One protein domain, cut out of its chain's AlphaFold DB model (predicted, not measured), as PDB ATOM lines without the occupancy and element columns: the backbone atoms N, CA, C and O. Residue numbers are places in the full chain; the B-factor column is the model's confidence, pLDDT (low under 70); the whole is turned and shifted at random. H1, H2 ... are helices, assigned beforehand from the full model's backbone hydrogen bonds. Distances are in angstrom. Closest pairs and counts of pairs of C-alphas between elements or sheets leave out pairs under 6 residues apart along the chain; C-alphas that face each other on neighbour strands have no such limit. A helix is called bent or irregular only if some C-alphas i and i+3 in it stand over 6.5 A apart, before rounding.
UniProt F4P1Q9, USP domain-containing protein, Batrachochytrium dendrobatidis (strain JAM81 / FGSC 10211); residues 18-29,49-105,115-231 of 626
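What this domain is: This is residues 18 to 29, 49 to 105 and 115 to 231 of the 626 residues of the protein "USP domain-containing protein" of Batrachochytrium dendrobatidis (strain JAM81 / FGSC 10211) (UniProt F4P1Q9). A long helix, H7, runs through the middle of the model, and H8 folds back along it as a helical hairpin, with other helices packed round this pair. H2, H3 and H4 make one end of the longest axis, where H4 reaches in to cross H7 and H3 packs on H8; H5 packs across the last part of H7 with H10 on H5, and H1 packs on the first part of H7. The printed part has 186 residues with ten named helices, H1 to H10 in order along the chain, and no named strand; its class is all helix. It is compact, with a radius of gyration of the C-alphas of 16.7 A, and spans 55 by 41 by 37 A.

How they stand to each other: H1, residues 18 to 26, touches H7, residues 156 to 180, which touches H1 with residues 156 to 163 alone; the closest C-alphas, of Leu 22 and Ser 159, are 6.3 A apart. They run opposite ways at a steep tilt of 47 degrees. H2, residues 50 to 65, only just touches H4, residues 84 to 98, with 3 pairs of C-alphas within 8 A; the closest are those of Lys 55 and Ser 84, 6.1 A apart, and the two helices run the same way at a shallow tilt of 13 degrees. H3, residues 73 to 81, touches H8, residues 187 to 199, at a shallow tilt of 7 degrees, opposite ways, with the C-alphas of Asn 78 and Ile 188 closest at 7.2 A. H4 touches H7 at a steep tilt of 58 degrees, opposite ways; its closest C-alpha is that of Ala 97, 5.0 A from that of Ser 170. H5, residues 125 to 135, is about perpendicular to H7, at 79 degrees, and touches it with the C-alphas of Phe 135 and Val 176 closest at 6.1 A. H5 also touches H10, residues 216 to 226, where the closest C-alphas, of Tyr 126 and Thr 216, are 5.2 A apart. H6, residues 142 to 145, only just touches H7, with 3 pairs of C-alphas within 8 A, the closest being those of Met 145 and Glu 169 at 5.4 A. H7 is the hub, touching five helices, and forms a hairpin with H8: they run opposite ways at a shallow tilt of 24 degrees, and the C-alphas of Ser 171 and Phe 193 are closest at 5.1 A. H9, residues 207 to 211, is close to but not clearly touching H8, with the C-alphas of Ala 198 and Val 210 closest at 7.3 A. Every O i to N i+4 pair is within hydrogen-bond range in H1, H2, H3, H4, H7, H8 and H10; the count is 6 of 7 in H5 and 0 of 1 in H9, where 1 of 2 O i to N i+3 pairs is within range, and H6 is too short for such a pair.

Where its parts are: H1 begins at C-alpha 18, at (8.382, 29.842, 3.904). H2 is 22.4 A from first to last C-alpha, H4 21.3 A and H8 18.3 A. H7, the longest helix, measures 36.3 A, from C-alpha 156 at (6.589, 39.196, -5.883) to C-alpha 180 at (0.813, 3.537, -2.288). H5 and H10 are each 15.1 A long, and H10 ends at C-alpha 226, at (7.699, 22.935, -13.603). H9 is only just irregular: C-alphas 208 and 211 are 6.50 A apart.

The domain as a whole: The two C-alphas farthest apart are those of Glu 50 and Phe 231, at 55.4 A. Residues 30 to 48 are not printed, and C-alphas 29 and 49 are 38.6 A apart across this cut; residues 106 to 114 are not printed either, with 10.5 A between C-alphas 105 and 115. Of the links that are printed whole, H3 to H4 and H9 to H10 are tight, the others are short, and none is long. The mean pLDDT of the printed part is 84.6; residues 18 to 29 and 147 to 158 are under 70.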
ATOM      1  N   ALA A  18       8.528  29.322   5.262       40.72
ATOM      2  CA  ALA A  18       8.382  29.842   3.904       40.72
ATOM      3  C   ALA A  18       6.909  29.966   3.483       40.72
ATOM      4  O   ALA A  18       6.537  30.974   2.886       40.72
ATOM      5  N   ILE A  19       6.066  28.992   3.841       44.16
ATOM      6  CA  ILE A  19       4.614  29.030   3.600       44.16
ATOM      7  C   ILE A  19       3.973  30.206   4.359       44.16
ATOM      8  O   ILE A  19       3.207  30.967   3.772       44.16
ATOM      9  N   GLN A  20       4.352  30.445   5.621       42.25
ATOM     10  CA  GLN A  20       3.888  31.626   6.366       42.25
ATOM     11  C   GLN A  20       4.325  32.955   5.726       42.25
ATOM     12  O   GLN A  20       3.515  33.880   5.647       42.25
ATOM     13  N   LYS A  21       5.566  33.064   5.226       39.44
ATOM     14  CA  LYS A  21       6.021  34.266   4.500       39.44
ATOM     15  C   LYS A  21       5.259  34.490   3.190       39.44
ATOM     16  O   LYS A  21       4.882  35.625   2.912       39.44
ATOM     17  N   LEU A  22       5.000  33.430   2.419       42.81
ATOM     18  CA  LEU A  22       4.203  33.501   1.187       42.81
ATOM     19  C   LEU A  22       2.791  34.033   1.468       42.81
ATOM     20  O   LEU A  22       2.348  34.963   0.800       42.81
ATOM     21  N   ASN A  23       2.132  33.524   2.512       41.97
ATOM     22  CA  ASN A  23       0.791  33.965   2.902       41.97
ATOM     23  C   ASN A  23       0.739  35.453   3.305       41.97
ATOM     24  O   ASN A  23      -0.267  36.114   3.060       41.97
ATOM     25  N   TYR A  24       1.814  35.999   3.889       37.94
ATOM     26  CA  TYR A  24       1.875  37.410   4.290       37.94
ATOM     27  C   TYR A  24       2.078  38.364   3.100       37.94
ATOM     28  O   TYR A  24       1.444  39.414   3.039       37.94
ATOM     29  N   VAL A  25       2.924  37.997   2.130       36.94
ATOM     30  CA  VAL A  25       3.178  38.813   0.924       36.94
ATOM     31  C   VAL A  25       1.998  38.743  -0.053       36.94
ATOM     32  O   VAL A  25       1.582  39.758  -0.609       36.94
ATOM     33  N   SER A  26       1.400  37.559  -0.215       40.31
ATOM     34  CA  SER A  26       0.285  37.332  -1.142       40.31
ATOM     35  C   SER A  26      -0.994  38.096  -0.766       40.31
ATOM     36  O   SER A  26      -1.792  38.421  -1.644       40.31
ATOM     37  N   GLY A  27      -1.185  38.422   0.518       35.97
ATOM     38  CA  GLY A  27      -2.358  39.150   1.010       35.97
ATOM     39  C   GLY A  27      -2.426  40.632   0.614       35.97
ATOM     40  O   GLY A  27      -3.473  41.246   0.790       35.97
ATOM     41  N   ALA A  28      -1.343  41.215   0.085       33.88
ATOM     42  CA  ALA A  28      -1.265  42.645  -0.233       33.88
ATOM     43  C   ALA A  28      -1.486  42.993  -1.721       33.88
ATOM     44  O   ALA A  28      -1.663  44.165  -2.043       33.88
ATOM     45  N   ALA A  29      -1.460  42.006  -2.628       31.75
ATOM     46  CA  ALA A  29      -1.395  42.240  -4.080       31.75
ATOM     47  C   ALA A  29      -2.395  41.424  -4.931       31.75
ATOM     48  O   ALA A  29      -2.348  41.480  -6.159       31.75
ATOM     49  N   SER A  49     -30.108  20.738   6.762       79.50
ATOM     50  CA  SER A  49     -30.386  19.776   7.842       79.50
ATOM     51  C   SER A  49     -29.330  19.837   8.954       79.50
ATOM     52  O   SER A  49     -28.191  20.233   8.711       79.50
ATOM     53  N   GLU A  50     -29.676  19.404  10.171       81.62
ATOM     54  CA  GLU A  50     -28.743  19.392  11.313       81.62
ATOM     55  C   GLU A  50     -27.440  18.628  10.997       81.62
ATOM     56  O   GLU A  50     -26.354  19.114  11.303       81.62
ATOM     57  N   GLU A  51     -27.525  17.496  10.286       82.00
ATOM     58  CA  GLU A  51     -26.361  16.710   9.839       82.00
ATOM     59  C   GLU A  51     -25.482  17.474   8.826       82.00
ATOM     60  O   GLU A  51     -24.250  17.411   8.875       82.00
ATOM     61  N   GLU A  52     -26.091  18.237   7.909       81.56
ATOM     62  CA  GLU A  52     -25.341  19.103   6.995       81.56
ATOM     63  C   GLU A  52     -24.651  20.246   7.743       81.56
ATOM     64  O   GLU A  52     -23.511  20.578   7.408       81.56
ATOM     65  N   GLN A  53     -25.305  20.818   8.761       82.62
ATOM     66  CA  GLN A  53     -24.742  21.881   9.591       82.62
ATOM     67  C   GLN A  53     -23.580  21.371  10.456       82.62
ATOM     68  O   GLN A  53     -22.520  21.999  10.471       82.62
ATOM     69  N   GLU A  54     -23.721  20.205  11.096       86.44
ATOM     70  CA  GLU A  54     -22.654  19.562  11.874       86.44
ATOM     71  C   GLU A  54     -21.437  19.243  10.991       86.44
ATOM     72  O   GLU A  54     -20.299  19.556  11.356       86.44
ATOM     73  N   LYS A  55     -21.655  18.698   9.784       86.81
ATOM     74  CA  LYS A  55     -20.566  18.440   8.827       86.81
ATOM     75  C   LYS A  55     -19.842  19.728   8.429       86.81
ATOM     76  O   LYS A  55     -18.613  19.751   8.394       86.81
ATOM     77  N   ASP A  56     -20.584  20.791   8.127       85.94
ATOM     78  CA  ASP A  56     -20.037  22.083   7.694       85.94
ATOM     79  C   ASP A  56     -19.267  22.778   8.840       85.94
ATOM     80  O   ASP A  56     -18.197  23.344   8.618       85.94
ATOM     81  N   ALA A  57     -19.741  22.664  10.087       86.69
ATOM     82  CA  ALA A  57     -19.025  23.108  11.286       86.69
ATOM     83  C   ALA A  57     -17.729  22.311  11.524       86.69
ATOM     84  O   ALA A  57     -16.673  22.899  11.760       86.69
ATOM     85  N   ARG A  58     -17.771  20.978  11.387       90.69
ATOM     86  CA  ARG A  58     -16.601  20.100  11.548       90.69
ATOM     87  C   ARG A  58     -15.517  20.361  10.497       90.69
ATOM     88  O   ARG A  58     -14.334  20.324  10.825       90.69
ATOM     89  N   LEU A  59     -15.905  20.635   9.248       90.94
ATOM     90  CA  LEU A  59     -14.965  21.010   8.185       90.94
ATOM     91  C   LEU A  59     -14.298  22.363   8.466       90.94
ATOM     92  O   LEU A  59     -13.096  22.488   8.251       90.94
ATOM     93  N   ARG A  60     -15.047  23.354   8.972       88.31
ATOM     94  CA  ARG A  60     -14.497  24.667   9.353       88.31
ATOM     95  C   ARG A  60     -13.528  24.564  10.524       88.31
ATOM     96  O   ARG A  60     -12.389  24.974  10.363       88.31
ATOM     97  N   SER A  61     -13.923  23.899  11.613       91.50
ATOM     98  CA  SER A  61     -13.052  23.668  12.775       91.50
ATOM     99  C   SER A  61     -11.711  23.046  12.373       91.50
ATOM    100  O   SER A  61     -10.669  23.481  12.843       91.50
ATOM    101  N   PHE A  62     -11.712  22.074  11.451       93.31
ATOM    102  CA  PHE A  62     -10.469  21.474  10.959       93.31
ATOM    103  C   PHE A  62      -9.579  22.475  10.201       93.31
ATOM    104  O   PHE A  62      -8.355  22.395  10.293       93.31
ATOM    105  N   LEU A  63     -10.166  23.390   9.427       89.94
ATOM    106  CA  LEU A  63      -9.427  24.413   8.679       89.94
ATOM    107  C   LEU A  63      -8.910  25.526   9.598       89.94
ATOM    108  O   LEU A  63      -7.771  25.956   9.426       89.94
ATOM    109  N   ASP A  64      -9.692  25.915  10.606       89.19
ATOM    110  CA  ASP A  64      -9.285  26.862  11.649       89.19
ATOM    111  C   ASP A  64      -8.089  26.310  12.457       89.19
ATOM    112  O   ASP A  64      -7.120  27.029  12.705       89.19
ATOM    113  N   ASP A  65      -8.096  25.007  12.770       91.25
ATOM    114  CA  ASP A  65      -6.977  24.291  13.408       91.25
ATOM    115  C   ASP A  65      -5.746  24.118  12.485       91.25
ATOM    116  O   ASP A  65      -4.634  23.861  12.957       91.25
ATOM    117  N   ASN A  66      -5.913  24.218  11.160       87.06
ATOM    118  CA  ASN A  66      -4.864  23.955  10.166       87.06
ATOM    119  C   ASN A  66      -4.799  25.064   9.087       87.06
ATOM    120  O   ASN A  66      -4.957  24.776   7.897       87.06
ATOM    121  N   PRO A  67      -4.476  26.324   9.450       84.25
ATOM    122  CA  PRO A  67      -4.576  27.501   8.567       84.25
ATOM    123  C   PRO A  67      -3.582  27.523   7.387       84.25
ATOM    124  O   PRO A  67      -3.576  28.448   6.579       84.25
ATOM    125  N   HIS A  68      -2.711  26.519   7.281       80.06
ATOM    126  CA  HIS A  68      -1.840  26.287   6.127       80.06
ATOM    127  C   HIS A  68      -2.547  25.520   4.991       80.06
ATOM    128  O   HIS A  68      -2.026  25.459   3.877       80.06
ATOM    129  N   ILE A  69      -3.720  24.929   5.249       85.56
ATOM    130  CA  ILE A  69      -4.522  24.209   4.257       85.56
ATOM    131  C   ILE A  69      -5.360  25.211   3.462       85.56
ATOM    132  O   ILE A  69      -6.416  25.659   3.897       85.56
ATOM    133  N   ILE A  70      -4.889  25.537   2.259       82.19
ATOM    134  CA  ILE A  70      -5.590  26.439   1.342       82.19
ATOM    135  C   ILE A  70      -6.478  25.625   0.390       82.19
ATOM    136  O   ILE A  70      -6.017  24.708  -0.306       82.19
ATOM    137  N   LEU A  71      -7.762  25.993   0.365       84.00
ATOM    138  CA  LEU A  71      -8.813  25.440  -0.489       84.00
ATOM    139  C   LEU A  71      -9.458  26.558  -1.313       84.00
ATOM    140  O   LEU A  71      -9.606  27.676  -0.827       84.00
ATOM    141  N   SER A  72      -9.925  26.253  -2.525       81.50
ATOM    142  CA  SER A  72     -10.816  27.177  -3.247       81.50
ATOM    143  C   SER A  72     -12.272  27.029  -2.810       81.50
ATOM    144  O   SER A  72     -12.705  25.961  -2.382       81.50
ATOM    145  N   MET A  73     -13.089  28.058  -3.048       80.19
ATOM    146  CA  MET A  73     -14.545  27.975  -2.845       80.19
ATOM    147  C   MET A  73     -15.205  26.832  -3.637       80.19
ATOM    148  O   MET A  73     -16.174  26.234  -3.173       80.19
ATOM    149  N   SER A  74     -14.681  26.490  -4.820       81.62
ATOM    150  CA  SER A  74     -15.122  25.319  -5.591       81.62
ATOM    151  C   SER A  74     -14.734  23.993  -4.929       81.62
ATOM    152  O   SER A  74     -15.529  23.058  -4.916       81.62
ATOM    153  N   GLU A  75     -13.549  23.911  -4.332       85.38
ATOM    154  CA  GLU A  75     -13.058  22.723  -3.637       85.38
ATOM    155  C   GLU A  75     -13.768  22.505  -2.296       85.38
ATOM    156  O   GLU A  75     -14.171  21.384  -1.999       85.38
ATOM    157  N   PHE A  76     -14.040  23.573  -1.538       87.12
ATOM    158  CA  PHE A  76     -14.864  23.502  -0.329       87.12
ATOM    159  C   PHE A  76     -16.302  23.049  -0.644       87.12
ATOM    160  O   PHE A  76     -16.852  22.189   0.043       87.12
ATOM    161  N   ARG A  77     -16.899  23.539  -1.742       86.19
ATOM    162  CA  ARG A  77     -18.190  23.022  -2.242       86.19
ATOM    163  C   ARG A  77     -18.109  21.538  -2.608       86.19
ATOM    164  O   ARG A  77     -19.009  20.790  -2.240       86.19
ATOM    165  N   ASN A  78     -17.035  21.094  -3.262       87.06
ATOM    166  CA  ASN A  78     -16.824  19.676  -3.569       87.06
ATOM    167  C   ASN A  78     -16.664  18.825  -2.296       87.06
ATOM    168  O   ASN A  78     -17.209  17.730  -2.234       87.06
ATOM    169  N   LEU A  79     -15.999  19.323  -1.250       89.38
ATOM    170  CA  LEU A  79     -15.926  18.632   0.042       89.38
ATOM    171  C   LEU A  79     -17.302  18.449   0.685       89.38
ATOM    172  O   LEU A  79     -17.590  17.381   1.227       89.38
ATOM    173  N   ARG A  80     -18.185  19.447   0.566       87.56
ATOM    174  CA  ARG A  80     -19.567  19.347   1.055       87.56
ATOM    175  C   ARG A  80     -20.402  18.284   0.330       87.56
ATOM    176  O   ARG A  80     -21.359  17.806   0.936       87.56
ATOM    177  N   THR A  81     -20.047  17.847  -0.886       89.06
ATOM    178  CA  THR A  81     -20.751  16.735  -1.566       89.06
ATOM    179  C   THR A  81     -20.282  15.346  -1.120       89.06
ATOM    180  O   THR A  81     -20.968  14.359  -1.379       89.06
ATOM    181  N   LEU A  82     -19.149  15.244  -0.416       89.94
ATOM    182  CA  LEU A  82     -18.621  13.973   0.077       89.94
ATOM    183  C   LEU A  82     -19.251  13.556   1.426       89.94
ATOM    184  O   LEU A  82     -19.676  14.413   2.217       89.94
ATOM    185  N   PRO A  83     -19.263  12.244   1.745       91.56
ATOM    186  CA  PRO A  83     -19.516  11.752   3.100       91.56
ATOM    187  C   PRO A  83     -18.521  12.359   4.100       91.56
ATOM    188  O   PRO A  83     -17.337  12.493   3.777       91.56
ATOM    189  N   SER A  84     -18.961  12.676   5.327       89.56
ATOM    190  CA  SER A  84     -18.128  13.403   6.307       89.56
ATOM    191  C   SER A  84     -16.760  12.755   6.545       89.56
ATOM    192  O   SER A  84     -15.758  13.463   6.621       89.56
ATOM    193  N   ASN A  85     -16.693  11.423   6.628       91.19
ATOM    194  CA  ASN A  85     -15.432  10.713   6.854       91.19
ATOM    195  C   ASN A  85     -14.473  10.827   5.655       91.19
ATOM    196  O   ASN A  85     -13.268  10.942   5.851       91.19
ATOM    197  N   HIS A  86     -14.988  10.848   4.420       92.50
ATOM    198  CA  HIS A  86     -14.165  11.020   3.218       92.50
ATOM    199  C   HIS A  86     -13.663  12.461   3.076       92.50
ATOM    200  O   HIS A  86     -12.514  12.665   2.692       92.50
ATOM    201  N   ALA A  87     -14.492  13.451   3.427       92.94
ATOM    202  CA  ALA A  87     -14.093  14.856   3.421       92.94
ATOM    203  C   ALA A  87     -12.976  15.133   4.446       92.94
ATOM    204  O   ALA A  87     -11.951  15.709   4.094       92.94
ATOM    205  N   ILE A  88     -13.117  14.640   5.683       93.81
ATOM    206  CA  ILE A  88     -12.075  14.762   6.717       93.81
ATOM    207  C   ILE A  88     -10.811  13.970   6.342       93.81
ATOM    208  O   ILE A  88      -9.703  14.459   6.552       93.81
ATOM    209  N   GLN A  89     -10.938  12.786   5.728       94.31
ATOM    210  CA  GLN A  89      -9.776  12.042   5.231       94.31
ATOM    211  C   GLN A  89      -9.010  12.821   4.151       94.31
ATOM    212  O   GLN A  89      -7.788  12.873   4.213       94.31
ATOM    213  N   PHE A  90      -9.704  13.472   3.210       95.00
ATOM    214  CA  PHE A  90      -9.062  14.312   2.193       95.00
ATOM    215  C   PHE A  90      -8.297  15.494   2.809       95.00
ATOM    216  O   PHE A  90      -7.186  15.787   2.378       95.00
ATOM    217  N   LEU A  91      -8.846  16.139   3.845       94.75
ATOM    218  CA  LEU A  91      -8.155  17.221   4.554       94.75
ATOM    219  C   LEU A  91      -6.907  16.725   5.310       94.75
ATOM    220  O   LEU A  91      -5.866  17.379   5.257       94.75
ATOM    221  N   ASN A  92      -6.970  15.546   5.940       94.94
ATOM    222  CA  ASN A  92      -5.792  14.895   6.526       94.94
ATOM    223  C   ASN A  92      -4.746  14.528   5.460       94.94
ATOM    224  O   ASN A  92      -3.562  14.770   5.660       94.94
ATOM    225  N   ASP A  93      -5.164  14.001   4.305       94.56
ATOM    226  CA  ASP A  93      -4.241  13.694   3.210       94.56
ATOM    227  C   ASP A  93      -3.599  14.987   2.637       94.56
ATOM    228  O   ASP A  93      -2.423  14.964   2.265       94.56
ATOM    229  N   ILE A  94      -4.305  16.136   2.610       93.00
ATOM    230  CA  ILE A  94      -3.701  17.438   2.248       93.00
ATOM    231  C   ILE A  94      -2.640  17.839   3.274       93.00
ATOM    232  O   ILE A  94      -1.555  18.270   2.883       93.00
ATOM    233  N   LYS A  95      -2.930  17.685   4.571       92.31
ATOM    234  CA  LYS A  95      -1.971  17.959   5.645       92.31
ATOM    235  C   LYS A  95      -0.700  17.118   5.487       92.31
ATOM    236  O   LYS A  95       0.379  17.697   5.380       92.31
ATOM    237  N   ASP A  96      -0.837  15.794   5.349       91.62
ATOM    238  CA  ASP A  96       0.271  14.865   5.059       91.62
ATOM    239  C   ASP A  96       1.136  15.389   3.892       91.62
ATOM    240  O   ASP A  96       2.367  15.422   3.974       91.62
ATOM    241  N   ALA A  97       0.494  15.816   2.797       91.62
ATOM    242  CA  ALA A  97       1.153  16.271   1.576       91.62
ATOM    243  C   ALA A  97       1.812  17.662   1.684       91.62
ATOM    244  O   ALA A  97       2.825  17.904   1.022       91.62
ATOM    245  N   ILE A  98       1.272  18.569   2.503       88.25
ATOM    246  CA  ILE A  98       1.875  19.877   2.816       88.25
ATOM    247  C   ILE A  98       3.101  19.700   3.721       88.25
ATOM    248  O   ILE A  98       4.126  20.338   3.491       88.25
ATOM    249  N   GLU A  99       3.038  18.777   4.684       87.69
ATOM    250  CA  GLU A  99       4.155  18.413   5.572       87.69
ATOM    251  C   GLU A  99       5.283  17.628   4.862       87.69
ATOM    252  O   GLU A  99       6.302  17.294   5.480       87.69
ATOM    253  N   GLY A 100       5.126  17.345   3.563       87.50
ATOM    254  CA  GLY A 100       6.117  16.655   2.734       87.50
ATOM    255  C   GLY A 100       6.122  15.133   2.892       87.50
ATOM    256  O   GLY A 100       7.094  14.484   2.516       87.50
ATOM    257  N   THR A 101       5.064  14.537   3.448       90.06
ATOM    258  CA  THR A 101       4.976  13.080   3.600       90.06
ATOM    259  C   THR A 101       4.882  12.408   2.237       90.06
ATOM    260  O   THR A 101       3.977  12.708   1.454       90.06
ATOM    261  N   ILE A 102       5.772  11.445   1.986       90.56
ATOM    262  CA  ILE A 102       5.662  10.512   0.869       90.56
ATOM    263  C   ILE A 102       5.708   9.072   1.388       90.56
ATOM    264  O   ILE A 102       6.617   8.670   2.116       90.56
ATOM    265  N   VAL A 103       4.679   8.294   1.065       90.56
ATOM    266  CA  VAL A 103       4.575   6.882   1.454       90.56
ATOM    267  C   VAL A 103       5.508   6.065   0.550       90.56
ATOM    268  O   VAL A 103       5.501   6.293  -0.661       90.56
ATOM    269  N   PRO A 104       6.327   5.130   1.067       88.12
ATOM    270  CA  PRO A 104       7.166   4.279   0.222       88.12
ATOM    271  C   PRO A 104       6.309   3.319  -0.627       88.12
ATOM    272  O   PRO A 104       5.175   3.016  -0.250       88.12
ATOM    273  N   PRO A 105       6.808   2.815  -1.772       84.94
ATOM    274  CA  PRO A 105       6.084   1.817  -2.553       84.94
ATOM    275  C   PRO A 105       5.770   0.545  -1.744       84.94
ATOM    276  O   PRO A 105       6.517   0.211  -0.820       84.94
ATOM    277  N   SER A 115      -3.428  -1.680  -4.965       82.56
ATOM    278  CA  SER A 115      -3.803  -0.311  -5.327       82.56
ATOM    279  C   SER A 115      -5.118  -0.292  -6.100       82.56
ATOM    280  O   SER A 115      -5.276  -1.018  -7.078       82.56
ATOM    281  N   LEU A 116      -6.058   0.552  -5.676       91.81
ATOM    282  CA  LEU A 116      -7.352   0.714  -6.344       91.81
ATOM    283  C   LEU A 116      -7.274   1.634  -7.581       91.81
ATOM    284  O   LEU A 116      -8.248   1.747  -8.327       91.81
ATOM    285  N   GLY A 117      -6.116   2.261  -7.823       94.12
ATOM    286  CA  GLY A 117      -5.870   3.143  -8.966       94.12
ATOM    287  C   GLY A 117      -6.531   4.520  -8.836       94.12
ATOM    288  O   GLY A 117      -6.791   5.002  -7.730       94.12
ATOM    289  N   MET A 118      -6.786   5.162  -9.980       96.38
ATOM    290  CA  MET A 118      -7.316   6.528 -10.080       96.38
ATOM    291  C   MET A 118      -8.626   6.595 -10.870       96.38
ATOM    292  O   MET A 118      -8.785   5.904 -11.876       96.38
ATOM    293  N   VAL A 119      -9.575   7.412 -10.408       94.62
ATOM    294  CA  VAL A 119     -10.887   7.588 -11.049       94.62
ATOM    295  C   VAL A 119     -10.806   8.562 -12.222       94.62
ATOM    296  O   VAL A 119     -10.474   9.728 -12.022       94.62
ATOM    297  N   ASN A 120     -11.247   8.121 -13.406       92.88
ATOM    298  CA  ASN A 120     -11.419   8.999 -14.562       92.88
ATOM    299  C   ASN A 120     -12.439  10.114 -14.254       92.88
ATOM    300  O   ASN A 120     -13.603   9.836 -13.944       92.88
ATOM    301  N   ILE A 121     -12.019  11.376 -14.364       90.25
ATOM    302  CA  ILE A 121     -12.858  12.573 -14.192       90.25
ATOM    303  C   ILE A 121     -13.126  13.302 -15.511       90.25
ATOM    304  O   ILE A 121     -13.059  14.529 -15.591       90.25
ATOM    305  N   GLY A 122     -13.439  12.535 -16.554       87.50
ATOM    306  CA  GLY A 122     -13.688  13.033 -17.902       87.50
ATOM    307  C   GLY A 122     -12.372  13.389 -18.579       87.50
ATOM    308  O   GLY A 122     -11.767  14.413 -18.264       87.50
ATOM    309  N   ASN A 123     -11.923  12.538 -19.503       92.25
ATOM    310  CA  ASN A 123     -10.673  12.708 -20.251       92.25
ATOM    311  C   ASN A 123      -9.407  12.814 -19.375       92.25
ATOM    312  O   ASN A 123      -8.451  13.466 -19.779       92.25
ATOM    313  N   SER A 124      -9.369  12.225 -18.170       94.75
ATOM    314  CA  SER A 124      -8.168  12.278 -17.308       94.75
ATOM    315  C   SER A 124      -7.180  11.131 -17.511       94.75
ATOM    316  O   SER A 124      -6.084  11.229 -16.976       94.75
ATOM    317  N   CYS A 125      -7.488  10.119 -18.332       95.81
ATOM    318  CA  CYS A 125      -6.599   8.975 -18.585       95.81
ATOM    319  C   CYS A 125      -5.128   9.359 -18.878       95.81
ATOM    320  O   CYS A 125      -4.218   8.684 -18.404       95.81
ATOM    321  N   TYR A 126      -4.869  10.479 -19.573       96.38
ATOM    322  CA  TYR A 126      -3.508  10.972 -19.851       96.38
ATOM    323  C   TYR A 126      -2.725  11.395 -18.590       96.38
ATOM    324  O   TYR A 126      -1.502  11.275 -18.569       96.38
ATOM    325  N   ILE A 127      -3.426  11.861 -17.547       97.12
ATOM    326  CA  ILE A 127      -2.909  12.121 -16.193       97.12
ATOM    327  C   ILE A 127      -2.821  10.804 -15.428       97.12
ATOM    328  O   ILE A 127      -1.781  10.475 -14.861       97.12
ATOM    329  N   ASP A 128      -3.927  10.062 -15.410       97.19
ATOM    330  CA  ASP A 128      -4.128   8.921 -14.525       97.19
ATOM    331  C   ASP A 128      -3.122   7.803 -14.845       97.19
ATOM    332  O   ASP A 128      -2.434   7.296 -13.957       97.19
ATOM    333  N   ALA A 129      -2.951   7.474 -16.130       98.00
ATOM    334  CA  ALA A 129      -1.981   6.485 -16.582       98.00
ATOM    335  C   ALA A 129      -0.527   6.937 -16.365       98.00
ATOM    336  O   ALA A 129       0.311   6.095 -16.033       98.00
ATOM    337  N   LEU A 130      -0.229   8.239 -16.505       98.50
ATOM    338  CA  LEU A 130       1.111   8.797 -16.286       98.50
ATOM    339  C   LEU A 130       1.519   8.740 -14.818       98.50
ATOM    340  O   LEU A 130       2.563   8.177 -14.495       98.50
ATOM    341  N   LEU A 131       0.691   9.285 -13.925       98.00
ATOM    342  CA  LEU A 131       0.994   9.307 -12.496       98.00
ATOM    343  C   LEU A 131       1.045   7.883 -11.923       98.00
ATOM    344  O   LEU A 131       1.932   7.581 -11.122       98.00
ATOM    345  N   PHE A 132       0.183   6.974 -12.395       97.75
ATOM    346  CA  PHE A 132       0.284   5.559 -12.039       97.75
ATOM    347  C   PHE A 132       1.609   4.938 -12.523       97.75
ATOM    348  O   PHE A 132       2.308   4.293 -11.741       97.75
ATOM    349  N   ALA A 133       2.005   5.178 -13.778       97.56
ATOM    350  CA  ALA A 133       3.240   4.639 -14.351       97.56
ATOM    351  C   ALA A 133       4.526   5.179 -13.707       97.56
ATOM    352  O   ALA A 133       5.511   4.441 -13.626       97.56
ATOM    353  N   MET A 134       4.522   6.440 -13.270       95.75
ATOM    354  CA  MET A 134       5.659   7.085 -12.610       95.75
ATOM    355  C   MET A 134       5.789   6.662 -11.140       95.75
ATOM    356  O   MET A 134       6.893   6.356 -10.692       95.75
ATOM    357  N   PHE A 135       4.683   6.628 -10.384       94.19
ATOM    358  CA  PHE A 135       4.749   6.623  -8.918       94.19
ATOM    359  C   PHE A 135       4.165   5.389  -8.214       94.19
ATOM    360  O   PHE A 135       4.497   5.171  -7.045       94.19
ATOM    361  N   ALA A 136       3.328   4.563  -8.859       92.44
ATOM    362  CA  ALA A 136       2.621   3.478  -8.158       92.44
ATOM    363  C   ALA A 136       3.564   2.422  -7.546       92.44
ATOM    364  O   ALA A 136       3.275   1.873  -6.482       92.44
ATOM    365  N   CYS A 137       4.699   2.141  -8.200       89.50
ATOM    366  CA  CYS A 137       5.696   1.157  -7.749       89.50
ATOM    367  C   CYS A 137       7.159   1.636  -7.877       89.50
ATOM    368  O   CYS A 137       8.079   0.841  -7.710       89.50
ATOM    369  N   GLY A 138       7.413   2.906  -8.199       86.12
ATOM    370  CA  GLY A 138       8.768   3.454  -8.352       86.12
ATOM    371  C   GLY A 138       8.973   4.698  -7.498       86.12
ATOM    372  O   GLY A 138       8.019   5.442  -7.299       86.12
ATOM    373  N   THR A 139      10.200   4.919  -7.012       89.19
ATOM    374  CA  THR A 139      10.614   6.113  -6.244       89.19
ATOM    375  C   THR A 139      11.491   7.085  -7.038       89.19
ATOM    376  O   THR A 139      11.891   8.122  -6.514       89.19
ATOM    377  N   ALA A 140      11.821   6.775  -8.297       87.69
ATOM    378  CA  ALA A 140      12.774   7.554  -9.095       87.69
ATOM    379  C   ALA A 140      12.366   9.030  -9.265       87.69
ATOM    380  O   ALA A 140      13.221   9.911  -9.305       87.69
ATOM    381  N   PHE A 141      11.059   9.296  -9.303       91.00
ATOM    382  CA  PHE A 141      10.487  10.635  -9.435       91.00
ATOM    383  C   PHE A 141      10.137  11.295  -8.090       91.00
ATOM    384  O   PHE A 141       9.727  12.453  -8.080       91.00
ATOM    385  N   ASP A 142      10.307  10.609  -6.952       90.31
ATOM    386  CA  ASP A 142       9.909  11.130  -5.631       90.31
ATOM    387  C   ASP A 142      10.686  12.401  -5.278       90.31
ATOM    388  O   ASP A 142      10.110  13.380  -4.807       90.31
ATOM    389  N   GLY A 143      11.981  12.420  -5.616       86.00
ATOM    390  CA  GLY A 143      12.863  13.560  -5.372       86.00
ATOM    391  C   GLY A 143      12.420  14.856  -6.058       86.00
ATOM    392  O   GLY A 143      12.779  15.919  -5.570       86.00
ATOM    393  N   LEU A 144      11.588  14.802  -7.110       87.12
ATOM    394  CA  LEU A 144      11.052  16.001  -7.774       87.12
ATOM    395  C   LEU A 144      10.185  16.866  -6.849       87.12
ATOM    396  O   LEU A 144      10.036  18.064  -7.087       87.12
ATOM    397  N   MET A 145       9.617  16.249  -5.808       87.50
ATOM    398  CA  MET A 145       8.836  16.903  -4.760       87.50
ATOM    399  C   MET A 145       9.689  17.291  -3.542       87.50
ATOM    400  O   MET A 145       9.170  17.935  -2.639       87.50
ATOM    401  N   ASP A 146      10.970  16.925  -3.492       75.50
ATOM    402  CA  ASP A 146      11.883  17.260  -2.388       75.50
ATOM    403  C   ASP A 146      12.797  18.451  -2.726       75.50
ATOM    404  O   ASP A 146      13.730  18.755  -1.976       75.50
ATOM    405  N   ALA A 147      12.574  19.102  -3.873       62.38
ATOM    406  CA  ALA A 147      13.433  20.161  -4.383       62.38
ATOM    407  C   ALA A 147      13.606  21.278  -3.336       62.38
ATOM    408  O   ALA A 147      12.612  21.892  -2.923       62.38
ATOM    409  N   PRO A 148      14.843  21.602  -2.912       56.28
ATOM    410  CA  PRO A 148      15.053  22.768  -2.077       56.28
ATOM    411  C   PRO A 148      14.598  24.003  -2.856       56.28
ATOM    412  O   PRO A 148      14.990  24.222  -4.001       56.28
ATOM    413  N   THR A 149      13.777  24.836  -2.224       52.66
ATOM    414  CA  THR A 149      13.410  26.145  -2.766       52.66
ATOM    415  C   THR A 149      14.625  27.068  -2.690       52.66
ATOM    416  O   THR A 149      14.756  27.844  -1.740       52.66
ATOM    417  N   LEU A 150      15.527  26.947  -3.666       47.47
ATOM    418  CA  LEU A 150      16.702  27.797  -3.889       47.47
ATOM    419  C   LEU A 150      16.289  29.167  -4.461       47.47
ATOM    420  O   LEU A 150      16.882  29.672  -5.405       47.47
ATOM    421  N   ASP A 151      15.238  29.756  -3.893       51.34
ATOM    422  CA  ASP A 151      14.667  31.031  -4.309       51.34
ATOM    423  C   ASP A 151      14.939  32.056  -3.193       51.34
ATOM    424  O   ASP A 151      14.168  32.178  -2.235       51.34
ATOM    425  N   THR A 152      16.074  32.755  -3.302       48.28
ATOM    426  CA  THR A 152      16.487  33.877  -2.432       48.28
ATOM    427  C   THR A 152      16.152  35.251  -3.026       48.28
ATOM    428  O   THR A 152      16.664  36.258  -2.553       48.28
ATOM    429  N   GLY A 153      15.339  35.300  -4.086       53.28
ATOM    430  CA  GLY A 153      14.850  36.549  -4.673       53.28
ATOM    431  C   GLY A 153      13.608  37.057  -3.940       53.28
ATOM    432  O   GLY A 153      12.626  36.325  -3.821       53.28
ATOM    433  N   ASP A 154      13.637  38.314  -3.497       54.12
ATOM    434  CA  ASP A 154      12.535  38.976  -2.779       54.12
ATOM    435  C   ASP A 154      11.408  39.496  -3.709       54.12
ATOM    436  O   ASP A 154      10.547  40.270  -3.291       54.12
ATOM    437  N   GLU A 155      11.386  39.086  -4.982       58.47
ATOM    438  CA  GLU A 155      10.403  39.555  -5.965       58.47
ATOM    439  C   GLU A 155       9.036  38.853  -5.876       58.47
ATOM    440  O   GLU A 155       8.907  37.635  -5.714       58.47
ATOM    441  N   MET A 156       7.973  39.638  -6.068       57.06
ATOM    442  CA  MET A 156       6.589  39.196  -5.883       57.06
ATOM    443  C   MET A 156       6.144  38.124  -6.893       57.06
ATOM    444  O   MET A 156       5.457  37.174  -6.517       57.06
ATOM    445  N   ASP A 157       6.572  38.210  -8.153       60.44
ATOM    446  CA  ASP A 157       6.266  37.204  -9.185       60.44
ATOM    447  C   ASP A 157       6.914  35.832  -8.880       60.44
ATOM    448  O   ASP A 157       6.323  34.770  -9.097       60.44
ATOM    449  N   TYR A 158       8.093  35.831  -8.249       67.69
ATOM    450  CA  TYR A 158       8.762  34.607  -7.799       67.69
ATOM    451  C   TYR A 158       8.015  33.952  -6.630       67.69
ATOM    452  O   TYR A 158       7.915  32.723  -6.568       67.69
ATOM    453  N   SER A 159       7.420  34.760  -5.744       72.19
ATOM    454  CA  SER A 159       6.564  34.277  -4.654       72.19
ATOM    455  C   SER A 159       5.345  33.503  -5.189       72.19
ATOM    456  O   SER A 159       5.060  32.393  -4.729       72.19
ATOM    457  N   MET A 160       4.709  34.015  -6.251       79.38
ATOM    458  CA  MET A 160       3.589  33.369  -6.942       79.38
ATOM    459  C   MET A 160       4.007  32.036  -7.570       79.38
ATOM    460  O   MET A 160       3.413  30.994  -7.291       79.38
ATOM    461  N   LYS A 161       5.067  32.047  -8.389       80.50
ATOM    462  CA  LYS A 161       5.574  30.849  -9.083       80.50
ATOM    463  C   LYS A 161       5.934  29.734  -8.096       80.50
ATOM    464  O   LYS A 161       5.615  28.568  -8.337       80.50
ATOM    465  N   ARG A 162       6.522  30.089  -6.949       80.31
ATOM    466  CA  ARG A 162       6.825  29.160  -5.851       80.31
ATOM    467  C   ARG A 162       5.565  28.559  -5.224       80.31
ATOM    468  O   ARG A 162       5.532  27.349  -5.005       80.31
ATOM    469  N   PHE A 163       4.530  29.363  -4.973       84.06
ATOM    470  CA  PHE A 163       3.246  28.879  -4.455       84.06
ATOM    471  C   PHE A 163       2.554  27.912  -5.431       84.06
ATOM    472  O   PHE A 163       2.147  26.821  -5.035       84.06
ATOM    473  N   LEU A 164       2.488  28.262  -6.719       88.38
ATOM    474  CA  LEU A 164       1.883  27.412  -7.751       88.38
ATOM    475  C   LEU A 164       2.626  26.077  -7.910       88.38
ATOM    476  O   LEU A 164       2.004  25.015  -7.966       88.38
ATOM    477  N   ARG A 165       3.964  26.107  -7.887       87.31
ATOM    478  CA  ARG A 165       4.803  24.901  -7.888       87.31
ATOM    479  C   ARG A 165       4.558  24.031  -6.647       87.31
ATOM    480  O   ARG A 165       4.424  22.818  -6.778       87.31
ATOM    481  N   PHE A 166       4.427  24.628  -5.462       87.75
ATOM    482  CA  PHE A 166       4.092  23.909  -4.225       87.75
ATOM    483  C   PHE A 166       2.675  23.295  -4.251       87.75
ATOM    484  O   PHE A 166       2.462  22.177  -3.771       87.75
ATOM    485  N   SER A 167       1.706  23.984  -4.865       90.19
ATOM    486  CA  SER A 167       0.355  23.460  -5.120       90.19
ATOM    487  C   SER A 167       0.396  22.206  -6.008       90.19
ATOM    488  O   SER A 167      -0.270  21.211  -5.711       90.19
ATOM    489  N   LEU A 168       1.246  22.198  -7.043       94.00
ATOM    490  CA  LEU A 168       1.483  21.020  -7.879       94.00
ATOM    491  C   LEU A 168       2.164  19.882  -7.105       94.00
ATOM    492  O   LEU A 168       1.658  18.763  -7.120       94.00
ATOM    493  N   GLU A 169       3.270  20.151  -6.403       93.12
ATOM    494  CA  GLU A 169       3.983  19.142  -5.604       93.12
ATOM    495  C   GLU A 169       3.065  18.453  -4.590       93.12
ATOM    496  O   GLU A 169       2.995  17.227  -4.546       93.12
ATOM    497  N   SER A 170       2.334  19.234  -3.788       92.50
ATOM    498  CA  SER A 170       1.400  18.698  -2.791       92.50
ATOM    499  C   SER A 170       0.258  17.911  -3.445       92.50
ATOM    500  O   SER A 170      -0.124  16.857  -2.938       92.50
ATOM    501  N   SER A 171      -0.223  18.340  -4.616       95.50
ATOM    502  CA  SER A 171      -1.210  17.590  -5.405       95.50
ATOM    503  C   SER A 171      -0.672  16.262  -5.953       95.50
ATOM    504  O   SER A 171      -1.425  15.291  -6.028       95.50
ATOM    505  N   ILE A 172       0.622  16.173  -6.277       96.88
ATOM    506  CA  ILE A 172       1.265  14.900  -6.636       96.88
ATOM    507  C   ILE A 172       1.431  14.032  -5.383       96.88
ATOM    508  O   ILE A 172       0.951  12.900  -5.391       96.88
ATOM    509  N   ARG A 173       2.009  14.549  -4.283       95.44
ATOM    510  CA  ARG A 173       2.169  13.801  -3.013       95.44
ATOM    511  C   ARG A 173       0.841  13.191  -2.544       95.44
ATOM    512  O   ARG A 173       0.813  12.021  -2.178       95.44
ATOM    513  N   LEU A 174      -0.265  13.936  -2.641       95.06
ATOM    514  CA  LEU A 174      -1.633  13.452  -2.407       95.06
ATOM    515  C   LEU A 174      -1.961  12.172  -3.197       95.06
ATOM    516  O   LEU A 174      -2.332  11.150  -2.615       95.06
ATOM    517  N   ILE A 175      -1.818  12.222  -4.523       97.06
ATOM    518  CA  ILE A 175      -2.118  11.106  -5.431       97.06
ATOM    519  C   ILE A 175      -1.193   9.916  -5.142       97.06
ATOM    520  O   ILE A 175      -1.663   8.787  -5.000       97.06
ATOM    521  N   VAL A 176       0.111  10.168  -4.990       95.56
ATOM    522  CA  VAL A 176       1.130   9.145  -4.708       95.56
ATOM    523  C   VAL A 176       0.856   8.432  -3.383       95.56
ATOM    524  O   VAL A 176       0.869   7.200  -3.330       95.56
ATOM    525  N   ASN A 177       0.540   9.185  -2.328       94.81
ATOM    526  CA  ASN A 177       0.233   8.633  -1.013       94.81
ATOM    527  C   ASN A 177      -1.005   7.743  -1.058       94.81
ATOM    528  O   ASN A 177      -0.959   6.631  -0.543       94.81
ATOM    529  N   ARG A 178      -2.086   8.168  -1.723       94.31
ATOM    530  CA  ARG A 178      -3.285   7.335  -1.913       94.31
ATOM    531  C   ARG A 178      -2.963   6.048  -2.678       94.31
ATOM    532  O   ARG A 178      -3.268   4.965  -2.177       94.31
ATOM    533  N   LEU A 179      -2.277   6.145  -3.823       93.50
ATOM    534  CA  LEU A 179      -1.893   4.988  -4.644       93.50
ATOM    535  C   LEU A 179      -1.084   3.949  -3.858       93.50
ATOM    536  O   LEU A 179      -1.373   2.754  -3.967       93.50
ATOM    537  N   ARG A 180      -0.100   4.397  -3.064       91.50
ATOM    538  CA  ARG A 180       0.813   3.537  -2.288       91.50
ATOM    539  C   ARG A 180       0.234   3.062  -0.948       91.50
ATOM    540  O   ARG A 180       0.541   1.948  -0.541       91.50
ATOM    541  N   LYS A 181      -0.682   3.821  -0.322       91.25
ATOM    542  CA  LYS A 181      -1.561   3.355   0.782       91.25
ATOM    543  C   LYS A 181      -2.583   2.292   0.305       91.25
ATOM    544  O   LYS A 181      -3.362   1.796   1.115       91.25
ATOM    545  N   GLY A 182      -2.620   1.962  -0.993       90.75
ATOM    546  CA  GLY A 182      -3.574   1.030  -1.605       90.75
ATOM    547  C   GLY A 182      -4.998   1.583  -1.730       90.75
ATOM    548  O   GLY A 182      -5.951   0.833  -1.917       90.75
ATOM    549  N   GLN A 183      -5.163   2.899  -1.605       92.38
ATOM    550  CA  GLN A 183      -6.451   3.580  -1.556       92.38
ATOM    551  C   GLN A 183      -6.824   4.155  -2.929       92.38
ATOM    552  O   GLN A 183      -5.963   4.515  -3.729       92.38
ATOM    553  N   LEU A 184      -8.127   4.280  -3.200       93.75
ATOM    554  CA  LEU A 184      -8.614   4.875  -4.445       93.75
ATOM    555  C   LEU A 184      -8.283   6.374  -4.479       93.75
ATOM    556  O   LEU A 184      -8.590   7.100  -3.525       93.75
ATOM    557  N   VAL A 185      -7.703   6.839  -5.584       95.75
ATOM    558  CA  VAL A 185      -7.593   8.268  -5.898       95.75
ATOM    559  C   VAL A 185      -8.926   8.706  -6.501       95.75
ATOM    560  O   VAL A 185      -9.194   8.502  -7.685       95.75
ATOM    561  N   ASP A 186      -9.795   9.234  -5.643       93.19
ATOM    562  CA  ASP A 186     -11.141   9.674  -6.012       93.19
ATOM    563  C   ASP A 186     -11.114  11.022  -6.763       93.19
ATOM    564  O   ASP A 186     -10.101  11.730  -6.800       93.19
ATOM    565  N   LYS A 187     -12.254  11.410  -7.335       92.81
ATOM    566  CA  LYS A 187     -12.422  12.557  -8.234       92.81
ATOM    567  C   LYS A 187     -11.849  13.863  -7.688       92.81
ATOM    568  O   LYS A 187     -11.292  14.650  -8.448       92.81
ATOM    569  N   ILE A 188     -11.973  14.093  -6.379       93.31
ATOM    570  CA  ILE A 188     -11.512  15.320  -5.719       93.31
ATOM    571  C   ILE A 188      -9.981  15.488  -5.768       93.31
ATOM    572  O   ILE A 188      -9.500  16.600  -5.976       93.31
ATOM    573  N   TYR A 189      -9.216  14.395  -5.683       95.38
ATOM    574  CA  TYR A 189      -7.749  14.424  -5.753       95.38
ATOM    575  C   TYR A 189      -7.280  14.790  -7.169       95.38
ATOM    576  O   TYR A 189      -6.463  15.696  -7.344       95.38
ATOM    577  N   VAL A 190      -7.852  14.143  -8.193       94.88
ATOM    578  CA  VAL A 190      -7.528  14.428  -9.603       94.88
ATOM    579  C   VAL A 190      -8.011  15.831 -10.003       94.88
ATOM    580  O   VAL A 190      -7.340  16.523 -10.767       94.88
ATOM    581  N   ALA A 191      -9.128  16.309  -9.437       92.12
ATOM    582  CA  ALA A 191      -9.614  17.673  -9.639       92.12
ATOM    583  C   ALA A 191      -8.677  18.734  -9.032       92.12
ATOM    584  O   ALA A 191      -8.401  19.732  -9.698       92.12
ATOM    585  N   ARG A 192      -8.137  18.514  -7.821       92.94
ATOM    586  CA  ARG A 192      -7.128  19.409  -7.219       92.94
ATOM    587  C   ARG A 192      -5.852  19.452  -8.067       92.94
ATOM    588  O   ARG A 192      -5.371  20.537  -8.378       92.94
ATOM    589  N   PHE A 193      -5.371  18.298  -8.536       95.19
ATOM    590  CA  PHE A 193      -4.217  18.229  -9.438       95.19
ATOM    591  C   PHE A 193      -4.459  18.954 -10.776       95.19
ATOM    592  O   PHE A 193      -3.632  19.763 -11.193       95.19
ATOM    593  N   ARG A 194      -5.621  18.761 -11.417       93.06
ATOM    594  CA  ARG A 194      -6.003  19.522 -12.622       93.06
ATOM    595  C   ARG A 194      -6.092  21.025 -12.381       93.06
ATOM    596  O   ARG A 194      -5.723  21.791 -13.265       93.06
ATOM    597  N   LYS A 195      -6.570  21.450 -11.209       90.88
ATOM    598  CA  LYS A 195      -6.592  22.865 -10.829       90.88
ATOM    599  C   LYS A 195      -5.168  23.421 -10.736       90.88
ATOM    600  O   LYS A 195      -4.910  24.451 -11.344       90.88
ATOM    601  N   ALA A 196      -4.243  22.712 -10.086       92.69
ATOM    602  CA  ALA A 196      -2.834  23.112 -10.035       92.69
ATOM    603  C   ALA A 196      -2.201  23.203 -11.441       92.69
ATOM    604  O   ALA A 196      -1.539  24.192 -11.743       92.69
ATOM    605  N   LEU A 197      -2.464  22.234 -12.331       94.00
ATOM    606  CA  LEU A 197      -2.044  22.310 -13.740       94.00
ATOM    607  C   LEU A 197      -2.606  23.556 -14.450       94.00
ATOM    608  O   LEU A 197      -1.868  24.250 -15.147       94.00
ATOM    609  N   ALA A 198      -3.895  23.855 -14.268       91.50
ATOM    610  CA  ALA A 198      -4.543  25.015 -14.879       91.50
ATOM    611  C   ALA A 198      -3.962  26.346 -14.381       91.50
ATOM    612  O   ALA A 198      -3.719  27.240 -15.184       91.50
ATOM    613  N   GLU A 199      -3.696  26.464 -13.077       90.25
ATOM    614  CA  GLU A 199      -3.080  27.653 -12.470       90.25
ATOM    615  C   GLU A 199      -1.623  27.853 -12.932       90.25
ATOM    616  O   GLU A 199      -1.151  28.982 -13.004       90.25
ATOM    617  N   LEU A 200      -0.937  26.775 -13.324       91.75
ATOM    618  CA  LEU A 200       0.383  26.794 -13.966       91.75
ATOM    619  C   LEU A 200       0.333  26.980 -15.499       91.75
ATOM    620  O   LEU A 200       1.366  26.885 -16.159       91.75
ATOM    621  N   GLY A 201      -0.846  27.222 -16.082       92.12
ATOM    622  CA  GLY A 201      -1.009  27.506 -17.510       92.12
ATOM    623  C   GLY A 201      -1.015  26.288 -18.442       92.12
ATOM    624  O   GLY A 201      -1.013  26.475 -19.654       92.12
ATOM    625  N   TRP A 202      -1.078  25.052 -17.923       93.56
ATOM    626  CA  TRP A 202      -1.048  23.811 -18.726       93.56
ATOM    627  C   TRP A 202      -2.078  23.778 -19.869       93.56
ATOM    628  O   TRP A 202      -1.796  23.290 -20.957       93.56
ATOM    629  N   PHE A 203      -3.278  24.313 -19.633       89.38
ATOM    630  CA  PHE A 203      -4.365  24.323 -20.619       89.38
ATOM    631  C   PHE A 203      -4.335  25.542 -21.563       89.38
ATOM    632  O   PHE A 203      -5.196  25.656 -22.440       89.38
ATOM    633  N   GLY A 204      -3.360  26.442 -21.408       86.69
ATOM    634  CA  GLY A 204      -3.291  27.722 -22.114       86.69
ATOM    635  C   GLY A 204      -4.418  28.690 -21.729       86.69
ATOM    636  O   GLY A 204      -5.115  28.511 -20.731       86.69
ATOM    637  N   GLU A 205      -4.604  29.728 -22.544       79.50
ATOM    638  CA  GLU A 205      -5.606  30.780 -22.305       79.50
ATOM    639  C   GLU A 205      -7.051  30.303 -22.529       79.50
ATOM    640  O   GLU A 205      -7.986  30.810 -21.902       79.50
ATOM    641  N   ASN A 206      -7.258  29.313 -23.408       80.06
ATOM    642  CA  ASN A 206      -8.594  28.803 -23.701       80.06
ATOM    643  C   ASN A 206      -9.073  27.824 -22.614       80.06
ATOM    644  O   ASN A 206      -8.672  26.660 -22.567       80.06
ATOM    645  N   LYS A 207     -10.013  28.290 -21.788       70.56
ATOM    646  CA  LYS A 207     -10.620  27.529 -20.685       70.56
ATOM    647  C   LYS A 207     -11.370  26.268 -21.134       70.56
ATOM    648  O   LYS A 207     -11.507  25.350 -20.326       70.56
ATOM    649  N   ASP A 208     -11.777  26.163 -22.400       79.69
ATOM    650  CA  ASP A 208     -12.410  24.952 -22.943       79.69
ATOM    651  C   ASP A 208     -11.454  23.741 -22.942       79.69
ATOM    652  O   ASP A 208     -11.891  22.591 -22.854       79.69
ATOM    653  N   ASN A 209     -10.135  23.977 -22.958       81.81
ATOM    654  CA  ASN A 209      -9.115  22.926 -22.979       81.81
ATOM    655  C   ASN A 209      -9.062  22.079 -21.692       81.81
ATOM    656  O   ASN A 209      -8.563  20.950 -21.728       81.81
ATOM    657  N   VAL A 210      -9.587  22.584 -20.566       77.50
ATOM    658  CA  VAL A 210      -9.508  21.948 -19.231       77.50
ATOM    659  C   VAL A 210     -10.198  20.572 -19.186       77.50
ATOM    660  O   VAL A 210      -9.817  19.706 -18.395       77.50
ATOM    661  N   GLY A 211     -11.199  20.353 -20.048       82.44
ATOM    662  CA  GLY A 211     -11.931  19.086 -20.176       82.44
ATOM    663  C   GLY A 211     -11.503  18.196 -21.350       82.44
ATOM    664  O   GLY A 211     -12.084  17.123 -21.537       82.44
ATOM    665  N   LEU A 212     -10.529  18.614 -22.164       89.19
ATOM    666  CA  LEU A 212     -10.093  17.865 -23.347       89.19
ATOM    667  C   LEU A 212      -9.055  16.789 -22.999       89.19
ATOM    668  O   LEU A 212      -8.391  16.837 -21.961       89.19
ATOM    669  N   GLN A 213      -8.912  15.809 -23.894       89.50
ATOM    670  CA  GLN A 213      -7.758  14.911 -23.882       89.50
ATOM    671  C   GLN A 213      -6.507  15.684 -24.306       89.50
ATOM    672  O   GLN A 213      -6.583  16.546 -25.182       89.50
ATOM    673  N   GLN A 214      -5.375  15.367 -23.681       93.06
ATOM    674  CA  GLN A 214      -4.074  15.985 -23.932       93.06
ATOM    675  C   GLN A 214      -3.016  14.893 -24.111       93.06
ATOM    676  O   GLN A 214      -3.247  13.737 -23.743       93.06
ATOM    677  N   ASP A 215      -1.859  15.256 -24.659       94.75
ATOM    678  CA  ASP A 215      -0.762  14.317 -24.862       94.75
ATOM    679  C   ASP A 215       0.013  14.049 -23.562       94.75
ATOM    680  O   ASP A 215       0.395  14.958 -22.818       94.75
ATOM    681  N   THR A 216       0.273  12.773 -23.276       95.94
ATOM    682  CA  THR A 216       0.976  12.385 -22.049       95.94
ATOM    683  C   THR A 216       2.475  12.711 -22.050       95.94
ATOM    684  O   THR A 216       3.041  12.942 -20.982       95.94
ATOM    685  N   SER A 217       3.132  12.758 -23.211       96.38
ATOM    686  CA  SER A 217       4.546  13.143 -23.310       96.38
ATOM    687  C   SER A 217       4.736  14.651 -23.137       96.38
ATOM    688  O   SER A 217       5.679  15.068 -22.462       96.38
ATOM    689  N   GLU A 218       3.787  15.456 -23.625       96.56
ATOM    690  CA  GLU A 218       3.712  16.890 -23.326       96.56
ATOM    691  C   GLU A 218       3.460  17.128 -21.829       96.56
ATOM    692  O   GLU A 218       4.186  17.909 -21.212       96.56
ATOM    693  N   LEU A 219       2.513  16.404 -21.207       97.31
ATOM    694  CA  LEU A 219       2.261  16.514 -19.762       97.31
ATOM    695  C   LEU A 219       3.503  16.126 -18.955       97.31
ATOM    696  O   LEU A 219       3.853  16.805 -17.991       97.31
ATOM    697  N   PHE A 220       4.185  15.046 -19.341       98.12
ATOM    698  CA  PHE A 220       5.423  14.630 -18.695       98.12
ATOM    699  C   PHE A 220       6.491  15.725 -18.782       98.12
ATOM    700  O   PHE A 220       7.038  16.120 -17.755       98.12
ATOM    701  N   LEU A 221       6.754  16.271 -19.974       97.19
ATOM    702  CA  LEU A 221       7.721  17.358 -20.149       97.19
ATOM    703  C   LEU A 221       7.340  18.615 -19.360       97.19
ATOM    704  O   LEU A 221       8.214  19.225 -18.744       97.19
ATOM    705  N   PHE A 222       6.057  18.975 -19.315       96.94
ATOM    706  CA  PHE A 222       5.557  20.076 -18.491       96.94
ATOM    707  C   PHE A 222       5.840  19.840 -17.003       96.94
ATOM    708  O   PHE A 222       6.477  20.676 -16.369       96.94
ATOM    709  N   LEU A 223       5.473  18.674 -16.459       96.38
ATOM    710  CA  LEU A 223       5.755  18.320 -15.064       96.38
ATOM    711  C   LEU A 223       7.257  18.355 -14.759       96.38
ATOM    712  O   LEU A 223       7.660  18.918 -13.741       96.38
ATOM    713  N   MET A 224       8.096  17.811 -15.643       94.12
ATOM    714  CA  MET A 224       9.550  17.814 -15.465       94.12
ATOM    715  C   MET A 224      10.144  19.233 -15.536       94.12
ATOM    716  O   MET A 224      11.064  19.538 -14.781       94.12
ATOM    717  N   ASN A 225       9.601  20.120 -16.376       91.62
ATOM    718  CA  ASN A 225       9.965  21.540 -16.408       91.62
ATOM    719  C   ASN A 225       9.536  22.264 -15.124       91.62
ATOM    720  O   ASN A 225      10.377  22.843 -14.439       91.62
ATOM    721  N   THR A 226       8.255  22.203 -14.754       91.56
ATOM    722  CA  THR A 226       7.699  22.935 -13.603       91.56
ATOM    723  C   THR A 226       8.283  22.474 -12.271       91.56
ATOM    724  O   THR A 226       8.584  23.291 -11.397       91.56
ATOM    725  N   LEU A 227       8.477  21.165 -12.096       90.31
ATOM    726  CA  LEU A 227       9.130  20.631 -10.905       90.31
ATOM    727  C   LEU A 227      10.643  20.888 -10.926       90.31
ATOM    728  O   LEU A 227      11.269  20.787  -9.876       90.31
ATOM    729  N   GLY A 228      11.216  21.293 -12.066       87.56
ATOM    730  CA  GLY A 228      12.638  21.580 -12.225       87.56
ATOM    731  C   GLY A 228      13.467  20.313 -12.087       87.56
ATOM    732  O   GLY A 228      14.320  20.249 -11.210       87.56
ATOM    733  N   ALA A 229      13.146  19.282 -12.864       90.38
ATOM    734  CA  ALA A 229      13.863  18.014 -12.891       90.38
ATOM    735  C   ALA A 229      15.259  18.170 -13.527       90.38
ATOM    736  O   ALA A 229      15.407  18.973 -14.457       90.38
ATOM    737  N   PRO A 230      16.259  17.375 -13.106       91.06
ATOM    738  CA  PRO A 230      17.565  17.378 -13.751       91.06
ATOM    739  C   PRO A 230      17.475  16.795 -15.167       91.06
ATOM    740  O   PRO A 230      16.463  16.195 -15.548       91.06
ATOM    741  N   PHE A 231      18.538  16.971 -15.943       92.69
ATOM    742  CA  PHE A 231      18.612  16.509 -17.325       92.69
ATOM    743  C   PHE A 231      19.519  15.279 -17.450       92.69
ATOM    744  O   PHE A 231      20.451  15.093 -16.664       92.69
TER     745      PHE A 231